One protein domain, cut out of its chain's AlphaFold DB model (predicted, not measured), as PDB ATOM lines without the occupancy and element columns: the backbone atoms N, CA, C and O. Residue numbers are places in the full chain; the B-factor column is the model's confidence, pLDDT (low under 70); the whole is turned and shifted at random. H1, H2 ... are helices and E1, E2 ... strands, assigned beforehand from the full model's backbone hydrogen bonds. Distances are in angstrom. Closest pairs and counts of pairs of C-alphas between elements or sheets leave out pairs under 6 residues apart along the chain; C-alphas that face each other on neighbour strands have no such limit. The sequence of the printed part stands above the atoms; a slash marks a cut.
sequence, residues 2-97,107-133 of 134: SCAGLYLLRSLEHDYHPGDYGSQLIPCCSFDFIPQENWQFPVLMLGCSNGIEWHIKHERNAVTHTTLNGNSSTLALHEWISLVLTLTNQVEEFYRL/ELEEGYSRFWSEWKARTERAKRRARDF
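Overview. This is residues 2 to 97 and 107 to 133 of the 134 residues of an uncharacterized protein of Leptospira interrogans str. 2006001854 (UniProt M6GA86). A three-stranded sheet, E3 E4 E5, stands at one end, and the long helices H2 and H3 make a V that opens away from it, with the short helix H1 packed on both. At the other end the hairpin E1 and E2 packs on H3. The 123 printed residues hold three named helices and five named strands in the order H1 E1 E2 E3 E4 E5 H2 H3, class mixed. E3 E4 E5 is a meander, each strand the antiparallel neighbour of the one before. The whole is compact and rounded, radius of gyration of the C-alphas 14.3 A, spans 39 by 34 by 30 A.

Along the chain. E3 is residues 54 to 59, E4 62 to 67 and E5 72 to 76. H2, residues 77 to 97, is 30.2 A long and begins at C-alpha 77 (3.112, -33.992, 21.290). H3, residues 107 to 131, is 36.6 A long and ends at C-alpha 131 (7.743, -31.170, 10.551). H1 is residues 2 to 10, E1 32 to 35 and E2 43 to 46.

Arrangement. N 57 and O 64 of hairpin E3 and E4 are 2.9 A apart, within hydrogen-bond range, as are N 65 and O 73 of hairpin E4 and E5, at 2.8 A. H2 only grazes this sheet with residues 77 to 81; the closest C-alphas of H2 and E4 are Leu 77 and Ala 62, 4.6 A. H2, with residues 78 to 85, touches H3 at a steep tilt of 41 degrees, opposite ways; closest C-alphas His 78 and Ala 130, 6.1 A. H1 touches H2 at a shallow tilt of 31 degrees, opposite ways; closest C-alphas Gly 5 and Thr 88, 5.5 A. H1 touches H3 at a steep tilt of 46 degrees, the same way; closest C-alphas Leu 6 and Trp 119, 6.0 A. The closest C-alphas of E1 and H3 are Phe 33 and Gly 111, 4.6 A. N 34 and O 44 of hairpin E1 and E2 are 2.8 A apart, within hydrogen-bond range. In H1, H2 and H3 every O i to N i+4 pair is within hydrogen-bond range.

Size, cuts and confidence. The C-alphas farthest apart, Asn 71 and Glu 107, are 39.8 A apart. Residues 98 to 106 are not printed; C-alphas 97 and 107 are 24.3 A apart across the cut. The link H1 to E1 is long, with 21 residues. No printed residue is under 70 in pLDDT.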
ATOM      1  N   SER A   2      21.012 -25.392  31.584       84.25
ATOM      2  CA  SER A   2      21.491 -26.236  30.464       84.25
ATOM      3  C   SER A   2      21.171 -27.722  30.631       84.25
ATOM      4  O   SER A   2      20.630 -28.333  29.720       84.25
ATOM      5  N   CYS A   3      21.426 -28.304  31.801       91.94
ATOM      6  CA  CYS A   3      21.146 -29.725  32.027       91.94
ATOM      7  C   CYS A   3      19.645 -30.033  32.010       91.94
ATOM      8  O   CYS A   3      19.242 -31.004  31.379       91.94
ATOM      9  N   ALA A   4      18.819 -29.140  32.577       93.88
ATOM     10  CA  ALA A   4      17.363 -29.204  32.431       93.88
ATOM     11  C   ALA A   4      16.958 -29.220  30.947       93.88
ATOM     12  O   ALA A   4      16.172 -30.060  30.533       93.88
ATOM     13  N   GLY A   5      17.549 -28.349  30.121       96.00
ATOM     14  CA  GLY A   5      17.297 -28.330  28.679       96.00
ATOM     15  C   GLY A   5      17.619 -29.662  27.993       96.00
ATOM     16  O   GLY A   5      16.805 -30.152  27.214       96.00
ATOM     17  N   LEU A   6      18.754 -30.293  28.314       96.75
ATOM     18  CA  LEU A   6      19.110 -31.584  27.717       96.75
ATOM     19  C   LEU A   6      18.193 -32.714  28.197       96.75
ATOM     20  O   LEU A   6      17.798 -33.561  27.400       96.75
ATOM     21  N   TYR A   7      17.822 -32.729  29.474       96.19
ATOM     22  CA  TYR A   7      16.859 -33.697  29.997       96.19
ATOM     23  C   TYR A   7      15.473 -33.536  29.373       96.19
ATOM     24  O   TYR A   7      14.848 -34.527  29.003       96.19
ATOM     25  N   LEU A   8      15.025 -32.302  29.146       97.44
ATOM     26  CA  LEU A   8      13.790 -32.042  28.413       97.44
ATOM     27  C   LEU A   8      13.888 -32.512  26.955       97.44
ATOM     28  O   LEU A   8      12.960 -33.147  26.461       97.44
ATOM     29  N   LEU A   9      15.028 -32.312  26.287       98.06
ATOM     30  CA  LEU A   9      15.279 -32.890  24.961       98.06
ATOM     31  C   LEU A   9      15.232 -34.425  24.976       98.06
ATOM     32  O   LEU A   9      14.699 -35.020  24.041       98.06
ATOM     33  N   ARG A  10      15.756 -35.085  26.019       97.56
ATOM     34  CA  ARG A  10      15.620 -36.545  26.195       97.56
ATOM     35  C   ARG A  10      14.152 -36.945  26.330       97.56
ATOM     36  O   ARG A  10      13.726 -37.892  25.670       97.56
ATOM     37  N   SER A  11      13.376 -36.176  27.091       97.00
ATOM     38  CA  SER A  11      11.946 -36.416  27.308       97.00
ATOM     39  C   SER A  11      11.060 -36.181  26.081       97.00
ATOM     40  O   SER A  11       9.862 -36.415  26.150       97.00
ATOM     41  N   LEU A  12      11.606 -35.712  24.951       97.12
ATOM     42  CA  LEU A  12      10.873 -35.696  23.680       97.12
ATOM     43  C   LEU A  12      10.798 -37.085  23.035       97.12
ATOM     44  O   LEU A  12       9.975 -37.308  22.151       97.12
ATOM     45  N   GLU A  13      11.701 -37.993  23.401       94.44
ATOM     46  CA  GLU A  13      11.874 -39.301  22.754       94.44
ATOM     47  C   GLU A  13      11.663 -40.470  23.721       94.44
ATOM     48  O   GLU A  13      11.474 -41.604  23.285       94.44
ATOM     49  N   HIS A  14      11.707 -40.197  25.021       95.69
ATOM     50  CA  HIS A  14      11.640 -41.199  26.070       95.69
ATOM     51  C   HIS A  14      10.646 -40.759  27.133       95.69
ATOM     52  O   HIS A  14      10.634 -39.592  27.527       95.69
ATOM     53  N   ASP A  15       9.862 -41.710  27.629       97.38
ATOM     54  CA  ASP A  15       9.191 -41.534  28.912       97.38
ATOM     55  C   ASP A  15      10.231 -41.218  29.991       97.38
ATOM     56  O   ASP A  15      11.399 -41.608  29.891       97.38
ATOM     57  N   TYR A  16       9.800 -40.487  31.008       97.31
ATOM     58  CA  TYR A  16      10.635 -40.125  32.138       97.31
ATOM     59  C   TYR A  16       9.906 -40.425  33.440       97.31
ATOM     60  O   TYR A  16       8.773 -39.985  33.660       97.31
ATOM     61  N   HIS A  17      10.600 -41.133  34.318       96.00
ATOM     62  CA  HIS A  17      10.256 -41.310  35.713       96.00
ATOM     63  C   HIS A  17      11.287 -40.578  36.585       96.00
ATOM     64  O   HIS A  17      12.472 -40.526  36.234       96.00
ATOM     65  N   PRO A  18      10.858 -40.023  37.733       94.88
ATOM     66  CA  PRO A  18      11.753 -39.510  38.761       94.88
ATOM     67  C   PRO A  18      12.958 -40.433  38.996       94.88
ATOM     68  O   PRO A  18      12.794 -41.621  39.274       94.88
ATOM     69  N   GLY A  19      14.166 -39.883  38.852       89.88
ATOM     70  CA  GLY A  19      15.433 -40.617  38.976       89.88
ATOM     71  C   GLY A  19      16.054 -41.192  37.689       89.88
ATOM     72  O   GLY A  19      17.242 -41.518  37.719       89.88
ATOM     73  N   ASP A  20      15.355 -41.244  36.548       92.00
ATOM     74  CA  ASP A  20      15.856 -41.916  35.326       92.00
ATOM     75  C   ASP A  20      17.169 -41.334  34.774       92.00
ATOM     76  O   ASP A  20      17.956 -42.025  34.126       92.00
ATOM     77  N   TYR A  21      17.429 -40.046  35.006       89.56
ATOM     78  CA  TYR A  21      18.577 -39.345  34.428       89.56
ATOM     79  C   TYR A  21      19.743 -39.142  35.404       89.56
ATOM     80  O   TYR A  21      20.657 -38.365  35.106       89.56
ATOM     81  N   GLY A  22      19.705 -39.815  36.560       82.44
ATOM     82  CA  GLY A  22      20.688 -39.704  37.646       82.44
ATOM     83  C   GLY A  22      20.699 -38.350  38.375       82.44
ATOM     84  O   GLY A  22      21.487 -38.145  39.294       82.44
ATOM     85  N   SER A  23      19.798 -37.444  37.995       88.12
ATOM     86  CA  SER A  23      19.414 -36.228  38.711       88.12
ATOM     87  C   SER A  23      17.942 -35.916  38.397       88.12
ATOM     88  O   SER A  23      17.335 -36.563  37.533       88.12
ATOM     89  N   GLN A  24      17.358 -34.943  39.097       92.38
ATOM     90  CA  GLN A  24      16.000 -34.477  38.818       92.38
ATOM     91  C   GLN A  24      15.883 -33.887  37.408       92.38
ATOM     92  O   GLN A  24      16.842 -33.330  36.871       92.38
ATOM     93  N   LEU A  25      14.678 -33.950  36.837       93.62
ATOM     94  CA  LEU A  25      14.374 -33.451  35.493       93.62
ATOM     95  C   LEU A  25      14.758 -31.977  35.291       93.62
ATOM     96  O   LEU A  25      15.343 -31.610  34.273       93.62
ATOM     97  N   ILE A  26      14.463 -31.134  36.280       92.75
ATOM     98  CA  ILE A  26      15.014 -29.787  36.406       92.75
ATOM     99  C   ILE A  26      15.955 -29.799  37.615       92.75
ATOM    100  O   ILE A  26      15.503 -29.620  38.749       92.75
ATOM    101  N   PRO A  27      17.264 -30.006  37.413       89.56
ATOM    102  CA  PRO A  27      18.200 -30.049  38.525       89.56
ATOM    103  C   PRO A  27      18.426 -28.645  39.111       89.56
ATOM    104  O   PRO A  27      18.461 -27.650  38.381       89.56
ATOM    105  N   CYS A  28      18.625 -28.570  40.434       82.88
ATOM    106  CA  CYS A  28      18.934 -27.324  41.157       82.88
ATOM    107  C   CYS A  28      20.238 -26.683  40.652       82.88
ATOM    108  O   CYS A  28      20.342 -25.472  40.457       82.88
ATOM    109  N   CYS A  29      21.232 -27.525  40.395       80.81
ATOM    110  CA  CYS A  29      22.515 -27.160  39.821       80.81
ATOM    111  C   CYS A  29      23.048 -28.341  39.013       80.81
ATOM    112  O   CYS A  29      22.515 -29.447  39.087       80.81
ATOM    113  N   SER A  30      24.101 -28.123  38.237       79.69
ATOM    114  CA  SER A  30      24.797 -29.216  37.564       79.69
ATOM    115  C   SER A  30      26.274 -28.888  37.531       79.69
ATOM    116  O   SER A  30      26.700 -28.022  36.767       79.69
ATOM    117  N   PHE A  31      27.016 -29.489  38.455       79.62
ATOM    118  CA  PHE A  31      28.424 -29.169  38.674       79.62
ATOM    119  C   PHE A  31      29.360 -30.125  37.937       79.62
ATOM    120  O   PHE A  31      30.535 -29.799  37.800       79.62
ATOM    121  N   ASP A  32      28.850 -31.255  37.439       85.69
ATOM    122  CA  ASP A  32      29.668 -32.268  36.779       85.69
ATOM    123  C   ASP A  32      29.010 -32.834  35.514       85.69
ATOM    124  O   ASP A  32      27.782 -32.952  35.429       85.69
ATOM    125  N   PHE A  33      29.855 -33.197  34.549       91.00
ATOM    126  CA  PHE A  33      29.497 -33.866  33.302       91.00
ATOM    127  C   PHE A  33      30.370 -35.109  33.176       91.00
ATOM    128  O   PHE A  33      31.538 -35.016  32.814       91.00
ATOM    129  N   ILE A  34      29.793 -36.273  33.454       91.75
ATOM    130  CA  ILE A  34      30.523 -37.539  33.490       91.75
ATOM    131  C   ILE A  34      30.244 -38.288  32.182       91.75
ATOM    132  O   ILE A  34      29.100 -38.712  31.980       91.75
ATOM    133  N   PRO A  35      31.240 -38.466  31.293       94.19
ATOM    134  CA  PRO A  35      31.110 -39.306  30.105       94.19
ATOM    135  C   PRO A  35      30.616 -40.713  30.444       94.19
ATOM    136  O   PRO A  35      30.992 -41.286  31.466       94.19
ATOM    137  N   GLN A  36      29.777 -41.277  29.582       94.50
ATOM    138  CA  GLN A  36      29.223 -42.620  29.748       94.50
ATOM    139  C   GLN A  36      29.453 -43.442  28.480       94.50
ATOM    140  O   GLN A  36      29.154 -42.973  27.383       94.50
ATOM    141  N   GLU A  37      29.967 -44.664  28.637       90.88
ATOM    142  CA  GLU A  37      30.230 -45.600  27.527       90.88
ATOM    143  C   GLU A  37      29.098 -46.615  27.324       90.88
ATOM    144  O   GLU A  37      28.707 -46.902  26.199       90.88
ATOM    145  N   ASN A  38      28.538 -47.140  28.418       85.19
ATOM    146  CA  ASN A  38      27.591 -48.263  28.402       85.19
ATOM    147  C   ASN A  38      26.216 -47.883  28.971       85.19
ATOM    148  O   ASN A  38      25.524 -48.715  29.558       85.19
ATOM    149  N   TRP A  39      25.830 -46.614  28.840       86.44
ATOM    150  CA  TRP A  39      24.537 -46.109  29.300       86.44
ATOM    151  C   TRP A  39      23.687 -45.633  28.127       86.44
ATOM    152  O   TRP A  39      24.196 -45.347  27.046       86.44
ATOM    153  N   GLN A  40      22.375 -45.522  28.343       89.06
ATOM    154  CA  GLN A  40      21.440 -45.046  27.320       89.06
ATOM    155  C   GLN A  40      21.782 -43.631  26.832       89.06
ATOM    156  O   GLN A  40      21.482 -43.276  25.690       89.06
ATOM    157  N   PHE A  41      22.410 -42.824  27.688       94.31
ATOM    158  CA  PHE A  41      22.811 -41.466  27.366       94.31
ATOM    159  C   PHE A  41      24.331 -41.303  27.464       94.31
ATOM    160  O   PHE A  41      24.938 -41.854  28.376       94.31
ATOM    161  N   PRO A  42      24.960 -40.511  26.578       95.19
ATOM    162  CA  PRO A  42      26.418 -40.399  26.491       95.19
ATOM    163  C   PRO A  42      27.056 -39.586  27.626       95.19
ATOM    164  O   PRO A  42      28.281 -39.560  27.755       95.19
ATOM    165  N   VAL A  43      26.249 -38.882  28.423       95.00
ATOM    166  CA  VAL A  43      26.717 -38.059  29.539       95.00
ATOM    167  C   VAL A  43      25.719 -38.099  30.691       95.00
ATOM    168  O   VAL A  43      24.507 -37.940  30.503       95.00
ATOM    169  N   LEU A  44      26.243 -38.291  31.893       92.94
ATOM    170  CA  LEU A  44      25.524 -38.120  33.144       92.94
ATOM    171  C   LEU A  44      25.816 -36.724  33.697       92.94
ATOM    172  O   LEU A  44      26.961 -36.281  33.696       92.94
ATOM    173  N   MET A  45      24.778 -36.027  34.152       91.69
ATOM    174  CA  MET A  45      24.897 -34.689  34.730       91.69
ATOM    175  C   MET A  45      24.489 -34.766  36.194       91.69
ATOM    176  O   MET A  45      23.355 -35.125  36.498       91.69
ATOM    177  N   LEU A  46      25.416 -34.457  37.100       84.44
ATOM    178  CA  LEU A  46      25.165 -34.540  38.538       84.44
ATOM    179  C   LEU A  46      24.906 -33.161  39.136       84.44
ATOM    180  O   LEU A  46      25.543 -32.166  38.779       84.44
ATOM    181  N   GLY A  47      23.962 -33.126  40.072       79.25
ATOM    182  CA  GLY A  47      23.491 -31.923  40.736       79.25
ATOM    183  C   GLY A  47      23.026 -32.195  42.161       79.25
ATOM    184  O   GLY A  47      22.874 -33.343  42.573       79.25
ATOM    185  N   CYS A  48      22.788 -31.127  42.921       83.00
ATOM    186  CA  CYS A  48      22.179 -31.221  44.245       83.00
ATOM    187  C   CYS A  48      20.744 -31.759  44.158       83.00
ATOM    188  O   CYS A  48      19.993 -31.389  43.255       83.00
ATOM    189  N   SER A  49      20.333 -32.533  45.164       81.88
ATOM    190  CA  SER A  49      19.045 -33.238  45.234       81.88
ATOM    191  C   SER A  49      17.828 -32.353  45.549       81.88
ATOM    192  O   SER A  49      16.835 -32.846  46.069       81.88
ATOM    193  N   ASN A  50      17.895 -31.057  45.246       86.75
ATOM    194  CA  ASN A  50      16.843 -30.074  45.533       86.75
ATOM    195  C   ASN A  50      16.165 -29.578  44.241       86.75
ATOM    196  O   ASN A  50      15.707 -28.439  44.172       86.75
ATOM    197  N   GLY A  51      16.215 -30.388  43.178       90.00
ATOM    198  CA  GLY A  51      15.593 -30.087  41.891       90.00
ATOM    199  C   GLY A  51      14.085 -30.353  41.865       90.00
ATOM    200  O   GLY A  51      13.472 -30.685  42.875       90.00
ATOM    201  N   ILE A  52      13.496 -30.214  40.677       93.12
ATOM    202  CA  ILE A  52      12.079 -30.481  40.404       93.12
ATOM    203  C   ILE A  52      11.984 -31.662  39.442       93.12
ATOM    204  O   ILE A  52      12.683 -31.703  38.430       93.12
ATOM    205  N   GLU A  53      11.090 -32.599  39.729       94.06
ATOM    206  CA  GLU A  53      10.810 -33.742  38.864       94.06
ATOM    207  C   GLU A  53       9.324 -34.104  38.877       94.06
ATOM    208  O   GLU A  53       8.581 -33.795  39.810       94.06
ATOM    209  N   TRP A  54       8.887 -34.720  37.788       97.00
ATOM    210  CA  TRP A  54       7.533 -35.207  37.555       97.00
ATOM    211  C   TRP A  54       7.610 -36.313  36.500       97.00
ATOM    212  O   TRP A  54       8.621 -36.435  35.818       97.00
ATOM    213  N   HIS A  55       6.565 -37.114  36.340       98.12
ATOM    214  CA  HIS A  55       6.512 -38.155  35.316       98.12
ATOM    215  C   HIS A  55       6.140 -37.573  33.952       98.12
ATOM    216  O   HIS A  55       5.214 -36.768  33.868       98.12
ATOM    217  N   ILE A  56       6.793 -38.028  32.885       98.44
ATOM    218  CA  ILE A  56       6.425 -37.728  31.494       98.44
ATOM    219  C   ILE A  56       6.143 -39.049  30.792       98.44
ATOM    220  O   ILE A  56       7.011 -39.919  30.749       98.44
ATOM    221  N   LYS A  57       4.943 -39.194  30.231       98.31
ATOM    222  CA  LYS A  57       4.527 -40.401  29.517       98.31
ATOM    223  C   LYS A  57       3.985 -40.060  28.137       98.31
ATOM    224  O   LYS A  57       3.091 -39.227  28.011       98.31
ATOM    225  N   HIS A  58       4.485 -40.735  27.112       97.31
ATOM    226  CA  HIS A  58       4.040 -40.581  25.735       97.31
ATOM    227  C   HIS A  58       2.863 -41.503  25.431       97.31
ATOM    228  O   HIS A  58       2.890 -42.707  25.686       97.31
ATOM    229  N   GLU A  59       1.829 -40.943  24.813       93.50
ATOM    230  CA  GLU A  59       0.614 -41.653  24.430       93.50
ATOM    231  C   GLU A  59       0.242 -41.262  22.995       93.50
ATOM    232  O   GLU A  59      -0.486 -40.304  22.740       93.50
ATOM    233  N   ARG A  60       0.766 -42.018  22.020       89.00
ATOM    234  CA  ARG A  60       0.618 -41.748  20.577       89.00
ATOM    235  C   ARG A  60       1.103 -40.334  20.204       89.00
ATOM    236  O   ARG A  60       2.304 -40.108  20.115       89.00
ATOM    237  N   ASN A  61       0.166 -39.406  19.999       93.19
ATOM    238  CA  ASN A  61       0.402 -38.015  19.606       93.19
ATOM    239  C   ASN A  61       0.178 -37.036  20.768       93.19
ATOM    240  O   ASN A  61      -0.010 -35.843  20.537       93.19
ATOM    241  N   ALA A  62       0.182 -37.532  22.002       96.88
ATOM    242  CA  ALA A  62       0.039 -36.747  23.215       96.88
ATOM    243  C   ALA A  62       1.119 -37.121  24.232       96.88
ATOM    244  O   ALA A  62       1.732 -38.190  24.152       96.88
ATOM    245  N   VAL A  63       1.349 -36.225  25.183       98.19
ATOM    246  CA  VAL A  63       2.270 -36.422  26.297       98.19
ATOM    247  C   VAL A  63       1.549 -36.034  27.578       98.19
ATOM    248  O   VAL A  63       1.000 -34.938  27.678       98.19
ATOM    249  N   THR A  64       1.537 -36.942  28.546       98.50
ATOM    250  CA  THR A  64       0.917 -36.747  29.855       98.50
ATOM    251  C   THR A  64       2.004 -36.484  30.887       98.50
ATOM    252  O   THR A  64       2.930 -37.278  31.055       98.50
ATOM    253  N   HIS A  65       1.884 -35.352  31.572       98.12
ATOM    254  CA  HIS A  65       2.755 -34.919  32.653       98.12
ATOM    255  C   HIS A  65       2.034 -35.153  33.975       98.12
ATOM    256  O   HIS A  65       0.929 -34.643  34.143       98.12
ATOM    257  N   THR A  66       2.655 -35.873  34.910       98.44
ATOM    258  CA  THR A  66       2.071 -36.155  36.231       98.44
ATOM    259  C   THR A  66       3.041 -35.768  37.336       98.44
ATOM    260  O   THR A  66       4.128 -36.330  37.447       98.44
ATOM    261  N   THR A  67       2.661 -34.804  38.167       96.94
ATOM    262  CA  THR A  67       3.450 -34.369  39.325       96.94
ATOM    263  C   THR A  67       3.504 -35.450  40.407       96.94
ATOM    264  O   THR A  67       2.675 -36.359  40.449       96.94
ATOM    265  N   LEU A  68       4.445 -35.327  41.349       95.44
ATOM    266  CA  LEU A  68       4.604 -36.293  42.448       95.44
ATOM    267  C   LEU A  68       3.388 -36.382  43.387       95.44
ATOM    268  O   LEU A  68       3.185 -37.401  44.036       95.44
ATOM    269  N   ASN A  69       2.563 -35.332  43.458       95.62
ATOM    270  CA  ASN A  69       1.301 -35.337  44.205       95.62
ATOM    271  C   ASN A  69       0.093 -35.810  43.371       95.62
ATOM    272  O   ASN A  69      -1.037 -35.715  43.843       95.62
ATOM    273  N   GLY A  70       0.318 -36.312  42.153       96.19
ATOM    274  CA  GLY A  70      -0.704 -36.949  41.322       96.19
ATOM    275  C   GLY A  70      -1.513 -36.014  40.422       96.19
ATOM    276  O   GLY A  70      -2.405 -36.494  39.728       96.19
ATOM    277  N   ASN A  71      -1.216 -34.710  40.382       97.25
ATOM    278  CA  ASN A  71      -1.855 -33.817  39.412       97.25
ATOM    279  C   ASN A  71      -1.332 -34.127  38.012       97.25
ATOM    280  O   ASN A  71      -0.120 -34.239  37.820       97.25
ATOM    281  N   SER A  72      -2.228 -34.216  37.033       97.56
ATOM    282  CA  SER A  72      -1.858 -34.524  35.658       97.56
ATOM    283  C   SER A  72      -2.388 -33.508  34.656       97.56
ATOM    284  O   SER A  72      -3.431 -32.882  34.844       97.56
ATOM    285  N   SER A  73      -1.636 -33.338  33.575       97.50
ATOM    286  CA  SER A  73      -2.041 -32.565  32.408       97.50
ATOM    287  C   SER A  73      -1.505 -33.236  31.151       97.50
ATOM    288  O   SER A  73      -0.387 -33.754  31.147       97.50
ATOM    289  N   THR A  74      -2.304 -33.232  30.092       98.12
ATOM    290  CA  THR A  74      -1.954 -33.833  28.806       98.12
ATOM    291  C   THR A  74      -1.933 -32.745  27.748       98.12
ATOM    292  O   THR A  74      -2.882 -31.971  27.636       98.12
ATOM    293  N   LEU A  75      -0.864 -32.714  26.961       97.38
ATOM    294  CA  LEU A  75      -0.701 -31.822  25.819       97.38
ATOM    295  C   LEU A  75      -0.470 -32.628  24.549       97.38
ATOM    296  O   LEU A  75      -0.038 -33.786  24.600       97.38
ATOM    297  N   ALA A  76      -0.741 -32.022  23.396       97.44
ATOM    298  CA  ALA A  76      -0.365 -32.648  22.145       97.44
ATOM    299  C   ALA A  76       1.165 -32.699  22.033       97.44
ATOM    300  O   ALA A  76       1.893 -31.794  22.442       97.44
ATOM    301  N   LEU A  77       1.677 -33.767  21.433       96.69
ATOM    302  CA  LEU A  77       3.112 -33.992  21.290       96.69
ATOM    303  C   LEU A  77       3.803 -32.868  20.501       96.69
ATOM    304  O   LEU A  77       4.929 -32.497  20.822       96.69
ATOM    305  N   HIS A  78       3.138 -32.303  19.490       96.25
ATOM    306  CA  HIS A  78       3.692 -31.187  18.719       96.25
ATOM    307  C   HIS A  78       3.837 -29.912  19.570       96.25
ATOM    308  O   HIS A  78       4.830 -29.196  19.431       96.25
ATOM    309  N   GLU A  79       2.905 -29.660  20.497       97.62
ATOM    310  CA  GLU A  79       3.007 -28.564  21.466       97.62
ATOM    311  C   GLU A  79       4.184 -28.804  22.411       97.62
ATOM    312  O   GLU A  79       4.975 -27.891  22.649       97.62
ATOM    313  N   TRP A  80       4.367 -30.047  22.877       97.69
ATOM    314  CA  TRP A  80       5.489 -30.400  23.747       97.69
ATOM    315  C   TRP A  80       6.834 -30.151  23.070       97.69
ATOM    316  O   TRP A  80       7.710 -29.484  23.624       97.69
ATOM    317  N   ILE A  81       6.972 -30.624  21.828       98.00
ATOM    318  CA  ILE A  81       8.168 -30.408  21.011       98.00
ATOM    319  C   ILE A  81       8.434 -28.907  20.840       98.00
ATOM    320  O   ILE A  81       9.569 -28.468  21.026       98.00
ATOM    321  N   SER A  82       7.403 -28.115  20.530       98.06
ATOM    322  CA  SER A  82       7.527 -26.663  20.351       98.06
ATOM    323  C   SER A  82       7.997 -25.951  21.625       98.06
ATOM    324  O   SER A  82       8.918 -25.128  21.573       98.06
ATOM    325  N   LEU A  83       7.431 -26.304  22.785       97.94
ATOM    326  CA  LEU A  83       7.804 -25.733  24.083       97.94
ATOM    327  C   LEU A  83       9.258 -26.048  24.447       97.94
ATOM    328  O   LEU A  83      10.019 -25.139  24.791       97.94
ATOM    329  N   VAL A  84       9.664 -27.317  24.325       98.19
ATOM    330  CA  VAL A  84      11.040 -27.731  24.628       98.19
ATOM    331  C   VAL A  84      12.026 -27.054  23.683       98.19
ATOM    332  O   VAL A  84      13.012 -26.495  24.158       98.19
ATOM    333  N   LEU A  85      11.756 -27.043  22.373       98.31
ATOM    334  CA  LEU A  85      12.621 -26.387  21.389       98.31
ATOM    335  C   LEU A  85      12.734 -24.879  21.627       98.31
ATOM    336  O   LEU A  85      13.816 -24.316  21.490       98.31
ATOM    337  N   THR A  86      11.641 -24.215  22.002       98.06
ATOM    338  CA  THR A  86      11.661 -22.779  22.308       98.06
ATOM    339  C   THR A  86      12.597 -22.483  23.477       98.06
ATOM    340  O   THR A  86      13.453 -21.603  23.371       98.06
ATOM    341  N   LEU A  87      12.483 -23.244  24.570       97.38
ATOM    342  CA  LEU A  87      13.349 -23.087  25.736       97.38
ATOM    343  C   LEU A  87      14.813 -23.403  25.402       97.38
ATOM    344  O   LEU A  87      15.711 -22.637  25.755       97.38
ATOM    345  N   THR A  88      15.073 -24.528  24.737       97.81
ATOM    346  CA  THR A  88      16.442 -24.974  24.462       97.81
ATOM    347  C   THR A  88      17.141 -24.029  23.492       97.81
ATOM    348  O   THR A  88      18.278 -23.653  23.749       97.81
ATOM    349  N   ASN A  89      16.457 -23.513  22.471       97.19
ATOM    350  CA  ASN A  89      17.034 -22.504  21.580       97.19
ATOM    351  C   ASN A  89      17.480 -21.238  22.339       97.19
ATOM    352  O   ASN A  89      18.559 -20.717  22.066       97.19
ATOM    353  N   GLN A  90      16.706 -20.766  23.325       97.06
ATOM    354  CA  GLN A  90      17.106 -19.618  24.157       97.06
ATOM    355  C   GLN A  90      18.341 -19.928  25.013       97.06
ATOM    356  O   GLN A  90      19.233 -19.091  25.157       97.06
ATOM    357  N   VAL A  91      18.413 -21.140  25.571       95.12
ATOM    358  CA  VAL A  91      19.580 -21.594  26.337       95.12
ATOM    359  C   VAL A  91      20.814 -21.681  25.439       95.12
ATOM    360  O   VAL A  91      21.867 -21.168  25.804       95.12
ATOM    361  N   GLU A  92      20.700 -22.305  24.269       94.88
ATOM    362  CA  GLU A  92      21.805 -22.442  23.318       94.88
ATOM    363  C   GLU A  92      22.308 -21.075  22.845       94.88
ATOM    364  O   GLU A  92      23.517 -20.843  22.837       94.88
ATOM    365  N   GLU A  93      21.401 -20.139  22.561       95.50
ATOM    366  CA  GLU A  93      21.756 -18.769  22.188       95.50
ATOM    367  C   GLU A  93      22.532 -18.051  23.302       95.50
ATOM    368  O   GLU A  93      23.567 -17.435  23.043       95.50
ATOM    369  N   PHE A  94      22.107 -18.194  24.560       94.06
ATOM    370  CA  PHE A  94      22.849 -17.653  25.700       94.06
ATOM    371  C   PHE A  94      24.285 -18.206  25.778       94.06
ATOM    372  O   PHE A  94      25.233 -17.455  26.030       94.06
ATOM    373  N   TYR A  95      24.475 -19.509  25.541       90.88
ATOM    374  CA  TYR A  95      25.812 -20.113  25.530       90.88
ATOM    375  C   TYR A  95      26.639 -19.696  24.312       90.88
ATOM    376  O   TYR A  95      27.840 -19.484  24.459       90.88
ATOM    377  N   ARG A  96      26.019 -19.518  23.141       90.75
ATOM    378  CA  ARG A  96      26.683 -19.019  21.928       90.75
ATOM    379  C   ARG A  96      27.225 -17.601  22.115       90.75
ATOM    380  O   ARG A  96      28.291 -17.282  21.596       90.75
ATOM    381  N   LEU A  97      26.494 -16.762  22.846       93.06
ATOM    382  CA  LEU A  97      26.888 -15.389  23.175       93.06
ATOM    383  C   LEU A  97      27.859 -15.309  24.364       93.06
ATOM    384  O   LEU A  97      28.445 -14.255  24.618       93.06
ATOM    385  N   GLU A 107      38.395 -34.907  31.659       87.00
ATOM    386  CA  GLU A 107      37.139 -35.642  31.818       87.00
ATOM    387  C   GLU A 107      35.939 -34.696  31.715       87.00
ATOM    388  O   GLU A 107      34.969 -34.989  31.018       87.00
ATOM    389  N   LEU A 108      36.037 -33.520  32.345       85.88
ATOM    390  CA  LEU A 108      35.002 -32.494  32.269       85.88
ATOM    391  C   LEU A 108      34.903 -31.904  30.854       85.88
ATOM    392  O   LEU A 108      33.810 -31.574  30.397       85.88
ATOM    393  N   GLU A 109      36.026 -31.793  30.138       89.75
ATOM    394  CA  GLU A 109      36.051 -31.329  28.746       89.75
ATOM    395  C   GLU A 109      35.338 -32.325  27.828       89.75
ATOM    396  O   GLU A 109      34.488 -31.944  27.018       89.75
ATOM    397  N   GLU A 110      35.625 -33.612  28.006       93.38
ATOM    398  CA  GLU A 110      34.966 -34.689  27.283       93.38
ATOM    399  C   GLU A 110      33.466 -34.750  27.593       93.38
ATOM    400  O   GLU A 110      32.647 -34.801  26.672       93.38
ATOM    401  N   GLY A 111      33.086 -34.684  28.871       93.62
ATOM    402  CA  GLY A 111      31.687 -34.684  29.292       93.62
ATOM    403  C   GLY A 111      30.916 -33.504  28.705       93.62
ATOM    404  O   GLY A 111      29.814 -33.672  28.177       93.62
ATOM    405  N   TYR A 112      31.523 -32.316  28.711       91.56
ATOM    406  CA  TYR A 112      30.945 -31.116  28.114       91.56
ATOM    407  C   TYR A 112      30.813 -31.217  26.585       91.56
ATOM    408  O   TYR A 112      29.813 -30.782  26.009       91.56
ATOM    409  N   SER A 113      31.783 -31.839  25.914       92.94
ATOM    410  CA  SER A 113      31.707 -32.120  24.478       92.94
ATOM    411  C   SER A 113      30.558 -33.086  24.152       92.94
ATOM    412  O   SER A 113      29.737 -32.809  23.268       92.94
ATOM    413  N   ARG A 114      30.421 -34.179  24.917       96.06
ATOM    414  CA  ARG A 114      29.317 -35.147  24.769       96.06
ATOM    415  C   ARG A 114      27.955 -34.510  25.038       96.06
ATOM    416  O   ARG A 114      27.020 -34.773  24.285       96.06
ATOM    417  N   PHE A 115      27.862 -33.628  26.035       95.25
ATOM    418  CA  PHE A 115      26.662 -32.838  26.321       95.25
ATOM    419  C   PHE A 115      26.176 -32.069  25.089       95.25
ATOM    420  O   PHE A 115      25.025 -32.220  24.681       95.25
ATOM    421  N   TRP A 116      27.050 -31.284  24.452       95.38
ATOM    422  CA  TRP A 116      26.660 -30.491  23.284       95.38
ATOM    423  C   TRP A 116      26.440 -31.330  22.026       95.38
ATOM    424  O   TRP A 116      25.603 -30.976  21.195       95.38
ATOM    425  N   SER A 117      27.165 -32.437  21.878       97.00
ATOM    426  CA  SER A 117      26.930 -33.390  20.793       97.00
ATOM    427  C   SER A 117      25.530 -34.008  20.898       97.00
ATOM    428  O   SER A 117      24.761 -33.979  19.932       97.00
ATOM    429  N   GLU A 118      25.147 -34.475  22.094       97.69
ATOM    430  CA  GLU A 118      23.809 -35.011  22.353       97.69
ATOM    431  C   GLU A 118      22.728 -33.944  22.154       97.69
ATOM    432  O   GLU A 118      21.731 -34.205  21.478       97.69
ATOM    433  N   TRP A 119      22.950 -32.740  22.691       97.81
ATOM    434  CA  TRP A 119      22.057 -31.594  22.532       97.81
ATOM    435  C   TRP A 119      21.717 -31.345  21.063       97.81
ATOM    436  O   TRP A 119      20.549 -31.385  20.680       97.81
ATOM    437  N   LYS A 120      22.737 -31.169  20.214       97.81
ATOM    438  CA  LYS A 120      22.556 -30.905  18.780       97.81
ATOM    439  C   LYS A 120      21.830 -32.050  18.084       97.81
ATOM    440  O   LYS A 120      20.894 -31.816  17.322       97.81
ATOM    441  N   ALA A 121      22.221 -33.292  18.371       98.00
ATOM    442  CA  ALA A 121      21.603 -34.463  17.762       98.00
ATOM    443  C   ALA A 121      20.106 -34.574  18.099       98.00
ATOM    444  O   ALA A 121      19.298 -34.872  17.215       98.00
ATOM    445  N   ARG A 122      19.728 -34.310  19.356       98.06
ATOM    446  CA  ARG A 122      18.332 -34.322  19.814       98.06
ATOM    447  C   ARG A 122      17.528 -33.170  19.244       98.06
ATOM    448  O   ARG A 122      16.439 -33.403  18.732       98.06
ATOM    449  N   THR A 123      18.077 -31.959  19.257       98.19
ATOM    450  CA  THR A 123      17.446 -30.780  18.652       98.19
ATOM    451  C   THR A 123      17.125 -31.023  17.176       98.19
ATOM    452  O   THR A 123      16.010 -30.757  16.732       98.19
ATOM    453  N   GLU A 124      18.046 -31.616  16.411       97.94
ATOM    454  CA  GLU A 124      17.798 -31.943  15.003       97.94
ATOM    455  C   GLU A 124      16.746 -33.044  14.809       97.94
ATOM    456  O   GLU A 124      15.936 -32.961  13.882       97.94
ATOM    457  N   ARG A 125      16.693 -34.057  15.685       97.62
ATOM    458  CA  ARG A 125      15.604 -35.056  15.676       97.62
ATOM    459  C   ARG A 125      14.253 -34.432  16.017       97.62
ATOM    460  O   ARG A 125      13.280 -34.691  15.314       97.62
ATOM    461  N   ALA A 126      14.204 -33.566  17.024       97.38
ATOM    462  CA  ALA A 126      13.000 -32.849  17.424       97.38
ATOM    463  C   ALA A 126      12.477 -31.941  16.301       97.38
ATOM    464  O   ALA A 126      11.291 -31.985  15.987       97.38
ATOM    465  N   LYS A 127      13.357 -31.200  15.612       96.50
ATOM    466  CA  LYS A 127      12.988 -30.404  14.429       96.50
ATOM    467  C   LYS A 127      12.465 -31.259  13.278       96.50
ATOM    468  O   LYS A 127      11.580 -30.803  12.563       96.50
ATOM    469  N   ARG A 128      13.020 -32.459  13.053       96.00
ATOM    470  CA  ARG A 128      12.481 -33.405  12.057       96.00
ATOM    471  C   ARG A 128      11.063 -33.814  12.428       96.00
ATOM    472  O   ARG A 128      10.166 -33.617  11.626       96.00
ATOM    473  N   ARG A 129      10.874 -34.264  13.667       93.06
ATOM    474  CA  ARG A 129       9.578 -34.714  14.178       93.06
ATOM    475  C   ARG A 129       8.525 -33.605  14.192       93.06
ATOM    476  O   ARG A 129       7.371 -33.869  13.904       93.06
ATOM    477  N   ALA A 130       8.911 -32.359  14.473       91.19
ATOM    478  CA  ALA A 130       8.009 -31.208  14.406       91.19
ATOM    479  C   ALA A 130       7.433 -30.987  12.997       91.19
ATOM    480  O   ALA A 130       6.288 -30.567  12.871       91.19
ATOM    481  N   ARG A 131       8.205 -31.290  11.943       89.81
ATOM    482  CA  ARG A 131       7.743 -31.170  10.551       89.81
ATOM    483  C   ARG A 131       6.728 -32.236  10.160       89.81
ATOM    484  O   ARG A 131       5.982 -32.000   9.225       89.81
ATOM    485  N   ASP A 132       6.666 -33.353  10.880       88.25
ATOM    486  CA  ASP A 132       5.647 -34.383  10.644       88.25
ATOM    487  C   ASP A 132       4.240 -33.912  11.082       88.25
ATOM    488  O   ASP A 132       3.246 -34.563  10.768       88.25
ATOM    489  N   PHE A 133       4.154 -32.786  11.806       80.00
ATOM    490  CA  PHE A 133       2.908 -32.163  12.275       80.00
ATOM    491  C   PHE A 133       2.590 -30.819  11.593       80.00
ATOM    492  O   PHE A 133       1.609 -30.182  11.981       80.00
TER     493      PHE A 133